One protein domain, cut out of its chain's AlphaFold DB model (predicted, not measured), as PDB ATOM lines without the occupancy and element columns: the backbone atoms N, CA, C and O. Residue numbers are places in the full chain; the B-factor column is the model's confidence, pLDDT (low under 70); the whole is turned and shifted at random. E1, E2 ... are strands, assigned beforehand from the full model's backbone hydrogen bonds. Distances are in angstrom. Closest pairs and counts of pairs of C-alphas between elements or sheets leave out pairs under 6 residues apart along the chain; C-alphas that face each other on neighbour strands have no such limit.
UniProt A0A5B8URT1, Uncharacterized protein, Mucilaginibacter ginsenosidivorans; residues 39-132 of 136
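AT A GLANCE: This is residues 39 to 132 of the 136 residues of an uncharacterized protein of Mucilaginibacter ginsenosidivorans (UniProt A0A5B8URT1). A single strongly twisted antiparallel sheet folds back on itself into two leaves: the small leaf E4 and E3 partly faces the larger leaf E1, E7, E6 and E5, and the bent strand E2 is the hinge between them. Residues 101 to 106, the loop between E5 and E6, stick out, and the long link of residues 82 to 96 runs from one edge strand to the other, paired on its way with E3. The printed part has 94 residues with no named helix and seven named strands, E1 to E7 along the chain, in the sheet order E4, E3, E2, E1, E7, E6, E5. The class is all strand; the whole is compact, with a radius of gyration of the C-alphas of 13.6 A, and elongated, spanning 41 by 25 by 24 A.

HOW THE PARTS SIT: Begin at E1, residues 39 to 48, and go on to E2, residues 53 to 65: they form a hairpin at 149 degrees, with N 44 and O 57 2.8 A apart. E2 bends by 81 degrees at residue 59, and E1 by 57 degrees at residue 42. Next comes E3, residues 68 to 73, in a hairpin with E2 at 116 degrees, where N 63 and O 71 are 2.9 A apart. The edge strand E4, residues 79 to 81, forms a hairpin with E3, with N 72 and O 80 at 2.8 A; E1 to E4 are a meander, each strand the antiparallel neighbour of the one before. The second meander is E5, residues 97 to 100, E6, residues 107 to 116, and E7, residues 121 to 131. Look at N 97 and O 110, 2.8 A apart, for E5 and E6, and at N 124 and O 113, 2.8 A, for E6 and E7. E7 of the second meander and E1 of the first are antiparallel neighbours at 157 degrees, with N 45 and O 125 2.8 A apart, within hydrogen-bond range. Across the fold, the closest C-alphas of E3 and E6 are those of Val 69 and Ala 111, 7.4 A apart. Residues 68 to 69 of E3 also pair with residues 94 to 95, antiparallel, while the edge strands E4 and E5 are apart.

IN THESE COORDINATES: Find C-alpha 39 at (178.828, 200.542, 134.316); from there E1 runs 26.7 A. E2 measures 29.5 A, E3 14.7 A, E4 6.2 A and E5 10.1 A. E6 starts at C-alpha 107, (169.904, 186.007, 132.248), and runs 30.3 A; E7 runs 29.7 A to C-alpha 131 at (173.205, 198.640, 132.551).

THE WHOLE: The C-alphas of Asn 86 and His 103, the two farthest apart, are 44.4 A from each other. The printed part has no cut, and its one long link is E4 to E5. Mean pLDDT of the printed part is 85.7; residues 83 to 90 are under 70.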
ATOM      1  N   HIS A  39     179.487 200.117 133.090       94.31
ATOM      2  CA  HIS A  39     178.828 200.542 134.316       94.31
ATOM      3  C   HIS A  39     177.441 199.918 134.414       94.31
ATOM      4  O   HIS A  39     176.710 199.812 133.433       94.31
ATOM      5  N   TYR A  40     177.081 199.510 135.621       94.56
ATOM      6  CA  TYR A  40     175.831 198.820 135.898       94.56
ATOM      7  C   TYR A  40     175.223 199.354 137.182       94.56
ATOM      8  O   TYR A  40     175.941 199.836 138.053       94.56
ATOM      9  N   TYR A  41     173.914 199.217 137.324       94.75
ATOM     10  CA  TYR A  41     173.268 199.287 138.622       94.75
ATOM     11  C   TYR A  41     173.076 197.880 139.174       94.75
ATOM     12  O   TYR A  41     172.863 196.914 138.429       94.75
ATOM     13  N   GLY A  42     173.151 197.753 140.493       94.00
ATOM     14  CA  GLY A  42     172.927 196.487 141.162       94.00
ATOM     15  C   GLY A  42     172.569 196.637 142.629       94.00
ATOM     16  O   GLY A  42     172.696 197.705 143.222       94.00
ATOM     17  N   ASN A  43     172.128 195.526 143.200       95.00
ATOM     18  CA  ASN A  43     171.850 195.417 144.624       95.00
ATOM     19  C   ASN A  43     173.008 194.692 145.308       95.00
ATOM     20  O   ASN A  43     173.566 193.745 144.745       95.00
ATOM     21  N   VAL A  44     173.350 195.127 146.516       92.50
ATOM     22  CA  VAL A  44     174.405 194.536 147.338       92.50
ATOM     23  C   VAL A  44     173.813 194.131 148.679       92.50
ATOM     24  O   VAL A  44     173.475 194.985 149.497       92.50
ATOM     25  N   ASP A  45     173.715 192.826 148.909       93.69
ATOM     26  CA  ASP A  45     173.368 192.271 150.213       93.69
ATOM     27  C   ASP A  45     174.649 192.072 151.020       93.69
ATOM     28  O   ASP A  45     175.540 191.312 150.629       93.69
ATOM     29  N   TYR A  46     174.736 192.768 152.144       90.81
ATOM     30  CA  TYR A  46     175.836 192.717 153.093       90.81
ATOM     31  C   TYR A  46     175.475 191.852 154.301       90.81
ATOM     32  O   TYR A  46     174.360 191.921 154.825       90.81
ATOM     33  N   PHE A  47     176.454 191.093 154.786       91.19
ATOM     34  CA  PHE A  47     176.358 190.353 156.037       91.19
ATOM     35  C   PHE A  47     177.686 190.359 156.800       91.19
ATOM     36  O   PHE A  47     178.721 189.993 156.241       91.19
ATOM     37  N   ASN A  48     177.647 190.716 158.084       90.38
ATOM     38  CA  ASN A  48     178.753 190.550 159.026       90.38
ATOM     39  C   ASN A  48     178.517 189.315 159.898       90.38
ATOM     40  O   ASN A  48     177.598 189.302 160.717       90.38
ATOM     41  N   TYR A  49     179.389 188.317 159.773       89.19
ATOM     42  CA  TYR A  49     179.277 187.070 160.530       89.19
ATOM     43  C   TYR A  49     179.548 187.228 162.028       89.19
ATOM     44  O   TYR A  49     178.995 186.467 162.815       89.19
ATOM     45  N   ALA A  50     180.370 188.195 162.440       89.25
ATOM     46  CA  ALA A  50     180.732 188.352 163.848       89.25
ATOM     47  C   ALA A  50     179.609 188.994 164.673       89.25
ATOM     48  O   ALA A  50     179.384 188.623 165.822       89.25
ATOM     49  N   SER A  51     178.892 189.955 164.086       91.62
ATOM     50  CA  SER A  51     177.814 190.687 164.761       91.62
ATOM     51  C   SER A  51     176.412 190.261 164.320       91.62
ATOM     52  O   SER A  51     175.437 190.810 164.823       91.62
ATOM     53  N   SER A  52     176.290 189.343 163.355       92.25
ATOM     54  CA  SER A  52     175.019 188.954 162.718       92.25
ATOM     55  C   SER A  52     174.216 190.138 162.160       92.25
ATOM     56  O   SER A  52     172.987 190.103 162.119       92.25
ATOM     57  N   ILE A  53     174.903 191.202 161.739       93.25
ATOM     58  CA  ILE A  53     174.267 192.387 161.148       93.25
ATOM     59  C   ILE A  53     174.198 192.202 159.636       93.25
ATOM     60  O   ILE A  53     175.193 191.837 159.007       93.25
ATOM     61  N   SER A  54     173.043 192.512 159.056       93.69
ATOM     62  CA  SER A  54     172.823 192.531 157.614       93.69
ATOM     63  C   SER A  54     172.302 193.884 157.141       93.69
ATOM     64  O   SER A  54     171.709 194.647 157.906       93.69
ATOM     65  N   ALA A  55     172.532 194.179 155.867       92.50
ATOM     66  CA  ALA A  55     171.953 195.328 155.183       92.50
ATOM     67  C   ALA A  55     171.803 195.011 153.694       92.50
ATOM     68  O   ALA A  55     172.618 194.279 153.135       92.50
ATOM     69  N   THR A  56     170.802 195.597 153.046       94.44
ATOM     70  CA  THR A  56     170.660 195.553 151.588       94.44
ATOM     71  C   THR A  56     170.768 196.969 151.056       94.44
ATOM     72  O   THR A  56     170.010 197.854 151.454       94.44
ATOM     73  N   TYR A  57     171.712 197.169 150.146       91.38
ATOM     74  CA  TYR A  57     171.885 198.416 149.423       91.38
ATOM     75  C   TYR A  57     171.343 198.229 148.015       91.38
ATOM     76  O   TYR A  57     171.854 197.409 147.251       91.38
ATOM     77  N   SER A  58     170.296 198.973 147.689       93.88
ATOM     78  CA  SER A  58     169.657 198.908 146.380       93.88
ATOM     79  C   SER A  58     170.204 199.986 145.462       93.88
ATOM     80  O   SER A  58     170.518 201.088 145.905       93.88
ATOM     81  N   ASP A  59     170.247 199.668 144.174       93.12
ATOM     82  CA  ASP A  59     170.552 200.623 143.110       93.12
ATOM     83  C   ASP A  59     171.930 201.301 143.201       93.12
ATOM     84  O   ASP A  59     172.107 202.466 142.849       93.12
ATOM     85  N   LEU A  60     172.940 200.559 143.661       92.88
ATOM     86  CA  LEU A  60     174.317 201.042 143.665       92.88
ATOM     87  C   LEU A  60     174.898 201.002 142.254       92.88
ATOM     88  O   LEU A  60     174.733 200.012 141.537       92.88
ATOM     89  N   LYS A  61     175.633 202.054 141.878       94.06
ATOM     90  CA  LYS A  61     176.431 202.054 140.649       94.06
ATOM     91  C   LYS A  61     177.633 201.128 140.842       94.06
ATOM     92  O   LYS A  61     178.283 201.131 141.887       94.06
ATOM     93  N   LEU A  62     177.942 200.343 139.821       92.94
ATOM     94  CA  LEU A  62     178.977 199.315 139.799       92.94
ATOM     95  C   LEU A  62     179.842 199.497 138.554       92.94
ATOM     96  O   LEU A  62     179.341 199.901 137.504       92.94
ATOM     97  N   LYS A  63     181.124 199.143 138.645       92.50
ATOM     98  CA  LYS A  63     182.011 199.011 137.482       92.50
ATOM     99  C   LYS A  63     182.400 197.553 137.299       92.50
ATOM    100  O   LYS A  63     183.000 196.956 138.198       92.50
ATOM    101  N   VAL A  64     182.085 197.000 136.133       91.62
ATOM    102  CA  VAL A  64     182.439 195.632 135.750       91.62
ATOM    103  C   VAL A  64     183.578 195.676 134.741       91.62
ATOM    104  O   VAL A  64     183.537 196.456 133.789       91.62
ATOM    105  N   ARG A  65     184.601 194.851 134.975       89.81
ATOM    106  CA  ARG A  65     185.723 194.653 134.057       89.81
ATOM    107  C   ARG A  65     186.190 193.206 134.095       89.81
ATOM    108  O   ARG A  65     186.380 192.667 135.190       89.81
ATOM    109  N   ASP A  66     186.380 192.594 132.934       87.94
ATOM    110  CA  ASP A  66     186.796 191.195 132.778       87.94
ATOM    111  C   ASP A  66     185.843 190.217 133.498       87.94
ATOM    112  O   ASP A  66     186.259 189.229 134.110       87.94
ATOM    113  N   GLY A  67     184.540 190.527 133.495       87.19
ATOM    114  CA  GLY A  67     183.520 189.750 134.211       87.19
ATOM    115  C   GLY A  67     183.645 189.791 135.741       87.19
ATOM    116  O   GLY A  67     183.105 188.919 136.424       87.19
ATOM    117  N   ILE A  68     184.358 190.774 136.295       88.12
ATOM    118  CA  ILE A  68     184.529 190.987 137.736       88.12
ATOM    119  C   ILE A  68     183.920 192.339 138.110       88.12
ATOM    120  O   ILE A  68     184.171 193.343 137.444       88.12
ATOM    121  N   VAL A  69     183.150 192.385 139.199       90.44
ATOM    122  CA  VAL A  69     182.762 193.655 139.829       90.44
ATOM    123  C   VAL A  69     183.999 194.232 140.510       90.44
ATOM    124  O   VAL A  69     184.471 193.678 141.504       90.44
ATOM    125  N   ARG A  70     184.555 195.298 139.930       88.81
ATOM    126  CA  ARG A  70     185.788 195.952 140.391       88.81
ATOM    127  C   ARG A  70     185.515 197.069 141.376       88.81
ATOM    128  O   ARG A  70     186.279 197.246 142.313       88.81
ATOM    129  N   VAL A  71     184.435 197.817 141.147       89.25
ATOM    130  CA  VAL A  71     184.093 198.999 141.941       89.25
ATOM    131  C   VAL A  71     182.612 198.987 142.293       89.25
ATOM    132  O   VAL A  71     181.780 198.675 141.439       89.25
ATOM    133  N   ILE A  72     182.299 199.365 143.529       89.25
ATOM    134  CA  ILE A  72     180.957 199.638 144.044       89.25
ATOM    135  C   ILE A  72     180.954 201.084 144.545       89.25
ATOM    136  O   ILE A  72     181.719 201.429 145.447       89.25
ATOM    137  N   TYR A  73     180.100 201.922 143.967       88.62
ATOM    138  CA  TYR A  73     179.906 203.304 144.403       88.62
ATOM    139  C   TYR A  73     178.750 203.351 145.403       88.62
ATOM    140  O   TYR A  73     177.629 202.946 145.091       88.62
ATOM    141  N   LEU A  74     179.028 203.825 146.614       85.38
ATOM    142  CA  LEU A  74     178.058 203.958 147.696       85.38
ATOM    143  C   LEU A  74     177.314 205.294 147.580       85.38
ATOM    144  O   LEU A  74     177.876 206.305 147.158       85.38
ATOM    145  N   SER A  75     176.057 205.327 148.021       79.31
ATOM    146  CA  SER A  75     175.196 206.518 147.923       79.31
ATOM    147  C   SER A  75     175.710 207.732 148.710       79.31
ATOM    148  O   SER A  75     175.318 208.857 148.424       79.31
ATOM    149  N   ASN A  76     176.593 207.526 149.690       80.38
ATOM    150  CA  ASN A  76     177.232 208.590 150.471       80.38
ATOM    151  C   ASN A  76     178.525 209.136 149.830       80.38
ATOM    152  O   ASN A  76     179.280 209.840 150.496       80.38
ATOM    153  N   GLY A  77     178.819 208.775 148.576       79.88
ATOM    154  CA  GLY A  77     180.063 209.133 147.887       79.88
ATOM    155  C   GLY A  77     181.257 208.233 148.228       79.88
ATOM    156  O   GLY A  77     182.334 208.417 147.667       79.88
ATOM    157  N   GLY A  78     181.082 207.249 149.118       79.44
ATOM    158  CA  GLY A  78     182.093 206.231 149.393       79.44
ATOM    159  C   GLY A  78     182.297 205.285 148.208       79.44
ATOM    160  O   GLY A  78     181.401 205.081 147.390       79.44
ATOM    161  N   ILE A  79     183.481 204.680 148.113       83.00
ATOM    162  CA  ILE A  79     183.834 203.766 147.021       83.00
ATOM    163  C   ILE A  79     184.494 202.521 147.608       83.00
ATOM    164  O   ILE A  79     185.445 202.625 148.381       83.00
ATOM    165  N   ILE A  80     184.013 201.344 147.208       80.44
ATOM    166  CA  ILE A  80     184.707 200.068 147.412       80.44
ATOM    167  C   ILE A  80     185.334 199.704 146.070       80.44
ATOM    168  O   ILE A  80     184.614 199.584 145.084       80.44
ATOM    169  N   HIS A  81     186.650 199.546 146.010       81.94
ATOM    170  CA  HIS A  81     187.366 199.182 144.787       81.94
ATOM    171  C   HIS A  81     188.381 198.080 145.065       81.94
ATOM    172  O   HIS A  81     188.719 197.822 146.222       81.94
ATOM    173  N   ASP A  82     188.870 197.420 144.018       74.69
ATOM    174  CA  ASP A  82     189.912 196.416 144.164       74.69
ATOM    175  C   ASP A  82     191.225 197.022 144.674       74.69
ATOM    176  O   ASP A  82     191.634 198.111 144.263       74.69
ATOM    177  N   GLY A  83     191.854 196.330 145.626       69.81
ATOM    178  CA  GLY A  83     193.042 196.798 146.339       69.81
ATOM    179  C   GLY A  83     192.891 196.784 147.861       69.81
ATOM    180  O   GLY A  83     191.880 196.338 148.404       69.81
ATOM    181  N   ILE A  84     193.946 197.238 148.540       66.12
ATOM    182  CA  ILE A  84     193.972 197.421 149.994       66.12
ATOM    183  C   ILE A  84     193.514 198.850 150.287       66.12
ATOM    184  O   ILE A  84     194.087 199.794 149.743       66.12
ATOM    185  N   ASN A  85     192.489 199.018 151.119       66.81
ATOM    186  CA  ASN A  85     192.060 200.348 151.557       66.81
ATOM    187  C   ASN A  85     192.908 200.859 152.745       66.81
ATOM    188  O   ASN A  85     193.695 200.119 153.335       66.81
ATOM    189  N   ASN A  86     192.719 202.124 153.135       66.00
ATOM    190  CA  ASN A  86     193.460 202.759 154.242       66.00
ATOM    191  C   ASN A  86     193.228 202.107 155.619       66.00
ATOM    192  O   ASN A  86     193.940 202.412 156.570       66.00
ATOM    193  N   GLU A  87     192.242 201.221 155.728       66.75
ATOM    194  CA  GLU A  87     191.913 200.474 156.941       66.75
ATOM    195  C   GLU A  87     192.467 199.033 156.902       66.75
ATOM    196  O   GLU A  87     192.240 198.254 157.826       66.75
ATOM    197  N   GLY A  88     193.211 198.670 155.848       63.19
ATOM    198  CA  GLY A  88     193.878 197.374 155.703       63.19
ATOM    199  C   GLY A  88     193.020 196.260 155.095       63.19
ATOM    200  O   GLY A  88     193.467 195.114 155.036       63.19
ATOM    201  N   TYR A  89     191.809 196.557 154.616       65.81
ATOM    202  CA  TYR A  89     190.948 195.562 153.975       65.81
ATOM    203  C   TYR A  89     191.328 195.375 152.510       65.81
ATOM    204  O   TYR A  89     191.367 196.339 151.747       65.81
ATOM    205  N   LEU A  90     191.536 194.121 152.105       69.94
ATOM    206  CA  LEU A  90     191.700 193.744 150.705       69.94
ATOM    207  C   LEU A  90     190.345 193.377 150.097       69.94
ATOM    208  O   LEU A  90     189.740 192.369 150.469       69.94
ATOM    209  N   TYR A  91     189.908 194.150 149.108       73.62
ATOM    210  CA  TYR A  91     188.832 193.750 148.208       73.62
ATOM    211  C   TYR A  91     189.446 193.202 146.917       73.62
ATOM    212  O   TYR A  91     190.219 193.883 146.245       73.62
ATOM    213  N   THR A  92     189.125 191.960 146.559       72.88
ATOM    214  CA  THR A  92     189.647 191.302 145.343       72.88
ATOM    215  C   THR A  92     188.671 191.346 144.164       72.88
ATOM    216  O   THR A  92     188.979 190.837 143.086       72.88
ATOM    217  N   GLY A  93     187.505 191.972 144.347       78.25
ATOM    218  CA  GLY A  93     186.415 191.943 143.380       78.25
ATOM    219  C   GLY A  93     185.547 190.691 143.478       78.25
ATOM    220  O   GLY A  93     185.884 189.701 144.128       78.25
ATOM    221  N   GLY A  94     184.394 190.742 142.811       81.50
ATOM    222  CA  GLY A  94     183.462 189.619 142.721       81.50
ATOM    223  C   GLY A  94     183.335 189.099 141.302       81.50
ATOM    224  O   GLY A  94     182.784 189.791 140.447       81.50
ATOM    225  N   LYS A  95     183.811 187.874 141.042       87.06
ATOM    226  CA  LYS A  95     183.630 187.233 139.733       87.06
ATOM    227  C   LYS A  95     182.145 186.977 139.492       87.06
ATOM    228  O   LYS A  95     181.502 186.270 140.272       87.06
ATOM    229  N   LEU A  96     181.625 187.531 138.403       88.75
ATOM    230  CA  LEU A  96     180.241 187.347 138.007       88.75
ATOM    231  C   LEU A  96     180.023 185.918 137.517       88.75
ATOM    232  O   LEU A  96     180.753 185.385 136.680       88.75
ATOM    233  N   LYS A  97     178.970 185.311 138.040       90.06
ATOM    234  CA  LYS A  97     178.362 184.087 137.544       90.06
ATOM    235  C   LYS A  97     177.064 184.494 136.879       90.06
ATOM    236  O   LYS A  97     176.262 185.194 137.497       90.06
ATOM    237  N   ALA A  98     176.862 184.059 135.642       89.25
ATOM    238  CA  ALA A  98     175.555 184.188 135.031       89.25
ATOM    239  C   ALA A  98     174.737 182.914 135.231       89.25
ATOM    240  O   ALA A  98     175.245 181.798 135.104       89.25
ATOM    241  N   SER A  99     173.464 183.097 135.536       86.75
ATOM    242  CA  SER A  99     172.467 182.043 135.635       86.75
ATOM    243  C   SER A  99     171.274 182.422 134.784       86.75
ATOM    244  O   SER A  99     170.862 183.578 134.752       86.75
ATOM    245  N   LYS A 100     170.712 181.447 134.079       84.56
ATOM    246  CA  LYS A 100     169.454 181.638 133.370       84.56
ATOM    247  C   LYS A 100     168.320 181.244 134.303       84.56
ATOM    248  O   LYS A 100     168.276 180.096 134.751       84.56
ATOM    249  N   ASP A 101     167.424 182.178 134.587       81.75
ATOM    250  CA  ASP A 101     166.199 181.883 135.312       81.75
ATOM    251  C   ASP A 101     165.387 180.847 134.516       81.75
ATOM    252  O   ASP A 101     165.150 180.995 133.313       81.75
ATOM    253  N   LYS A 102     165.016 179.745 135.176       81.81
ATOM    254  CA  LYS A 102     164.410 178.584 134.507       81.81
ATOM    255  C   LYS A 102     162.974 178.838 134.050       81.81
ATOM    256  O   LYS A 102     162.492 178.100 133.197       81.81
ATOM    257  N   HIS A 103     162.299 179.830 134.624       81.44
ATOM    258  CA  HIS A 103     160.888 180.098 134.371       81.44
ATOM    259  C   HIS A 103     160.697 181.194 133.316       81.44
ATOM    260  O   HIS A 103     159.931 181.032 132.371       81.44
ATOM    261  N   THR A 104     161.441 182.286 133.446       85.06
ATOM    262  CA  THR A 104     161.395 183.472 132.582       85.06
ATOM    263  C   THR A 104     162.404 183.409 131.437       85.06
ATOM    264  O   THR A 104     162.284 184.140 130.457       85.06
ATOM    265  N   GLY A 105     163.436 182.565 131.554       79.62
ATOM    266  CA  GLY A 105     164.542 182.512 130.602       79.62
ATOM    267  C   GLY A 105     165.477 183.725 130.657       79.62
ATOM    268  O   GLY A 105     166.379 183.814 129.818       79.62
ATOM    269  N   LYS A 106     165.286 184.646 131.612       82.38
ATOM    270  CA  LYS A 106     166.119 185.840 131.786       82.38
ATOM    271  C   LYS A 106     167.518 185.454 132.268       82.38
ATOM    272  O   LYS A 106     167.677 184.542 133.074       82.38
ATOM    273  N   LEU A 107     168.535 186.149 131.765       86.69
ATOM    274  CA  LEU A 107     169.904 186.007 132.248       86.69
ATOM    275  C   LEU A 107     170.117 186.928 133.452       86.69
ATOM    276  O   LEU A 107     169.856 188.129 133.374       86.69
ATOM    277  N   GLU A 108     170.590 186.361 134.551       89.06
ATOM    278  CA  GLU A 108     170.913 187.059 135.792       89.06
ATOM    279  C   GLU A 108     172.406 186.955 136.057       89.06
ATOM    280  O   GLU A 108     173.004 185.908 135.819       89.06
ATOM    281  N   TYR A 109     173.003 188.026 136.573       92.31
ATOM    282  CA  TYR A 109     174.425 188.078 136.888       92.31
ATOM    283  C   TYR A 109     174.608 188.364 138.370       92.31
ATOM    284  O   TYR A 109     174.160 189.394 138.876       92.31
ATOM    285  N   THR A 110     175.283 187.450 139.062       93.25
ATOM    286  CA  THR A 110     175.549 187.563 140.496       93.25
ATOM    287  C   THR A 110     177.028 187.396 140.788       93.25
ATOM    288  O   THR A 110     177.718 186.613 140.138       93.25
ATOM    289  N   ALA A 111     177.531 188.114 141.779       91.56
ATOM    290  CA  ALA A 111     178.859 187.907 142.329       91.56
ATOM    291  C   ALA A 111     178.765 187.759 143.844       91.56
ATOM    292  O   ALA A 111     177.867 188.303 144.482       91.56
ATOM    293  N   GLN A 112     179.709 187.025 144.420       89.44
ATOM    294  CA  GLN A 112     179.870 186.943 145.863       89.44
ATOM    295  C   GLN A 112     181.309 187.294 146.208       89.44
ATOM    296  O   GLN A 112     182.236 186.761 145.596       89.44
ATOM    297  N   VAL A 113     181.474 188.192 147.172       85.75
ATOM    298  CA  VAL A 113     182.775 188.587 147.707       85.75
ATOM    299  C   VAL A 113     182.759 188.380 149.204       85.75
ATOM    300  O   VAL A 113     181.822 188.811 149.870       85.75
ATOM    301  N   SER A 114     183.813 187.762 149.720       82.94
ATOM    302  CA  SER A 114     184.052 187.685 151.153       82.94
ATOM    303  C   SER A 114     185.301 188.482 151.491       82.94
ATOM    304  O   SER A 114     186.350 188.266 150.887       82.94
ATOM    305  N   ILE A 115     185.184 189.393 152.450       79.62
ATOM    306  CA  ILE A 115     186.297 190.176 152.989       79.62
ATOM    307  C   ILE A 115     186.540 189.697 154.418       79.62
ATOM    308  O   ILE A 115     185.591 189.437 155.156       79.62
ATOM    309  N   SER A 116     187.801 189.578 154.819       76.81
ATOM    310  CA  SER A 116     188.186 189.282 156.198       76.81
ATOM    311  C   SER A 116     189.251 190.268 156.659       76.81
ATOM    312  O   SER A 116     190.135 190.619 155.881       76.81
ATOM    313  N   ASN A 117     189.175 190.695 157.919       72.81
ATOM    314  CA  ASN A 117     190.242 191.449 158.596       72.81
ATOM    315  C   ASN A 117     190.942 190.627 159.686       72.81
ATOM    316  O   ASN A 117     191.507 191.182 160.624       72.81
ATOM    317  N   GLY A 118     190.854 189.298 159.604       72.88
ATOM    318  CA  GLY A 118     191.423 188.377 160.588       72.88
ATOM    319  C   GLY A 118     190.562 188.166 161.839       72.88
ATOM    320  O   GLY A 118     190.727 187.145 162.499       72.88
ATOM    321  N   VAL A 119     189.613 189.062 162.132       76.19
ATOM    322  CA  VAL A 119     188.679 188.943 163.272       76.19
ATOM    323  C   VAL A 119     187.238 188.758 162.798       76.19
ATOM    324  O   VAL A 119     186.514 187.903 163.300       76.19
ATOM    325  N   ASN A 120     186.831 189.530 161.797       80.44
ATOM    326  CA  ASN A 120     185.490 189.530 161.234       80.44
ATOM    327  C   ASN A 120     185.526 189.019 159.795       80.44
ATOM    328  O   ASN A 120     186.480 189.262 159.054       80.44
ATOM    329  N   ILE A 121     184.440 188.360 159.393       84.62
ATOM    330  CA  ILE A 121     184.176 187.979 158.008       84.62
ATOM    331  C   ILE A 121     182.943 188.745 157.545       84.62
ATOM    332  O   ILE A 121     181.904 188.744 158.210       84.62
ATOM    333  N   TYR A 122     183.061 189.360 156.379       85.00
ATOM    334  CA  TYR A 122     182.014 190.118 155.719       85.00
ATOM    335  C   TYR A 122     181.690 189.438 154.394       85.00
ATOM    336  O   TYR A 122     182.605 189.121 153.637       85.00
ATOM    337  N   SER A 123     180.413 189.221 154.097       88.62
ATOM    338  CA  SER A 123     179.955 188.723 152.797       88.62
ATOM    339  C   SER A 123     179.169 189.805 152.078       88.62
ATOM    340  O   SER A 123     178.296 190.440 152.665       88.62
ATOM    341  N   TYR A 124     179.442 189.949 150.788       89.19
ATOM    342  CA  TYR A 124     178.734 190.815 149.860       89.19
ATOM    343  C   TYR A 124     178.201 189.951 148.726       89.19
ATOM    344  O   TYR A 124     178.981 189.364 147.970       89.19
ATOM    345  N   LYS A 125     176.881 189.867 148.590       93.44
ATOM    346  CA  LYS A 125     176.233 189.288 147.414       93.44
ATOM    347  C   LYS A 125     175.777 190.428 146.519       93.44
ATOM    348  O   LYS A 125     174.948 191.238 146.909       93.44
ATOM    349  N   ILE A 126     176.329 190.480 145.319       94.06
ATOM    350  CA  ILE A 126     176.071 191.524 144.336       94.06
ATOM    351  C   ILE A 126     175.174 190.929 143.257       94.06
ATOM    352  O   ILE A 126     175.486 189.867 142.718       94.06
ATOM    353  N   THR A 127     174.084 191.611 142.925       94.69
ATOM    354  CA  THR A 127     173.165 191.219 141.851       94.69
ATOM    355  C   THR A 127     173.040 192.371 140.866       94.69
ATOM    356  O   THR A 127     172.576 193.447 141.240       94.69
ATOM    357  N   ILE A 128     173.451 192.159 139.614       94.00
ATOM    358  CA  ILE A 128     173.320 193.167 138.556       94.00
ATOM    359  C   ILE A 128     171.849 193.282 138.155       94.00
ATOM    360  O   ILE A 128     171.209 192.271 137.855       94.00
ATOM    361  N   THR A 129     171.314 194.502 138.131       93.12
ATOM    362  CA  THR A 129     169.904 194.757 137.801       93.12
ATOM    363  C   THR A 129     169.735 195.321 136.396       93.12
ATOM    364  O   THR A 129     168.856 194.860 135.663       93.12
ATOM    365  N   ARG A 130     170.577 196.285 135.999       92.44
ATOM    366  CA  ARG A 130     170.555 196.915 134.668       92.44
ATOM    367  C   ARG A 130     171.903 197.538 134.314       92.44
ATOM    368  O   ARG A 130     172.711 197.815 135.194       92.44
ATOM    369  N   GLU A 131     172.125 197.772 133.027       91.75
ATOM    370  CA  GLU A 131     173.205 198.640 132.551       91.75
ATOM    371  C   GLU A 131     172.954 200.073 133.022       91.75
ATOM    372  O   GLU A 131     171.807 200.531 133.053       91.75
ATOM    373  N   ALA A 132     174.010 200.756 133.456       88.38
ATOM    374  CA  ALA A 132     173.934 202.178 133.721       88.38
ATOM    375  C   ALA A 132     174.061 202.876 132.371       88.38
ATOM    376  O   ALA A 132     175.118 202.827 131.747       88.38
TER     377      ALA A 132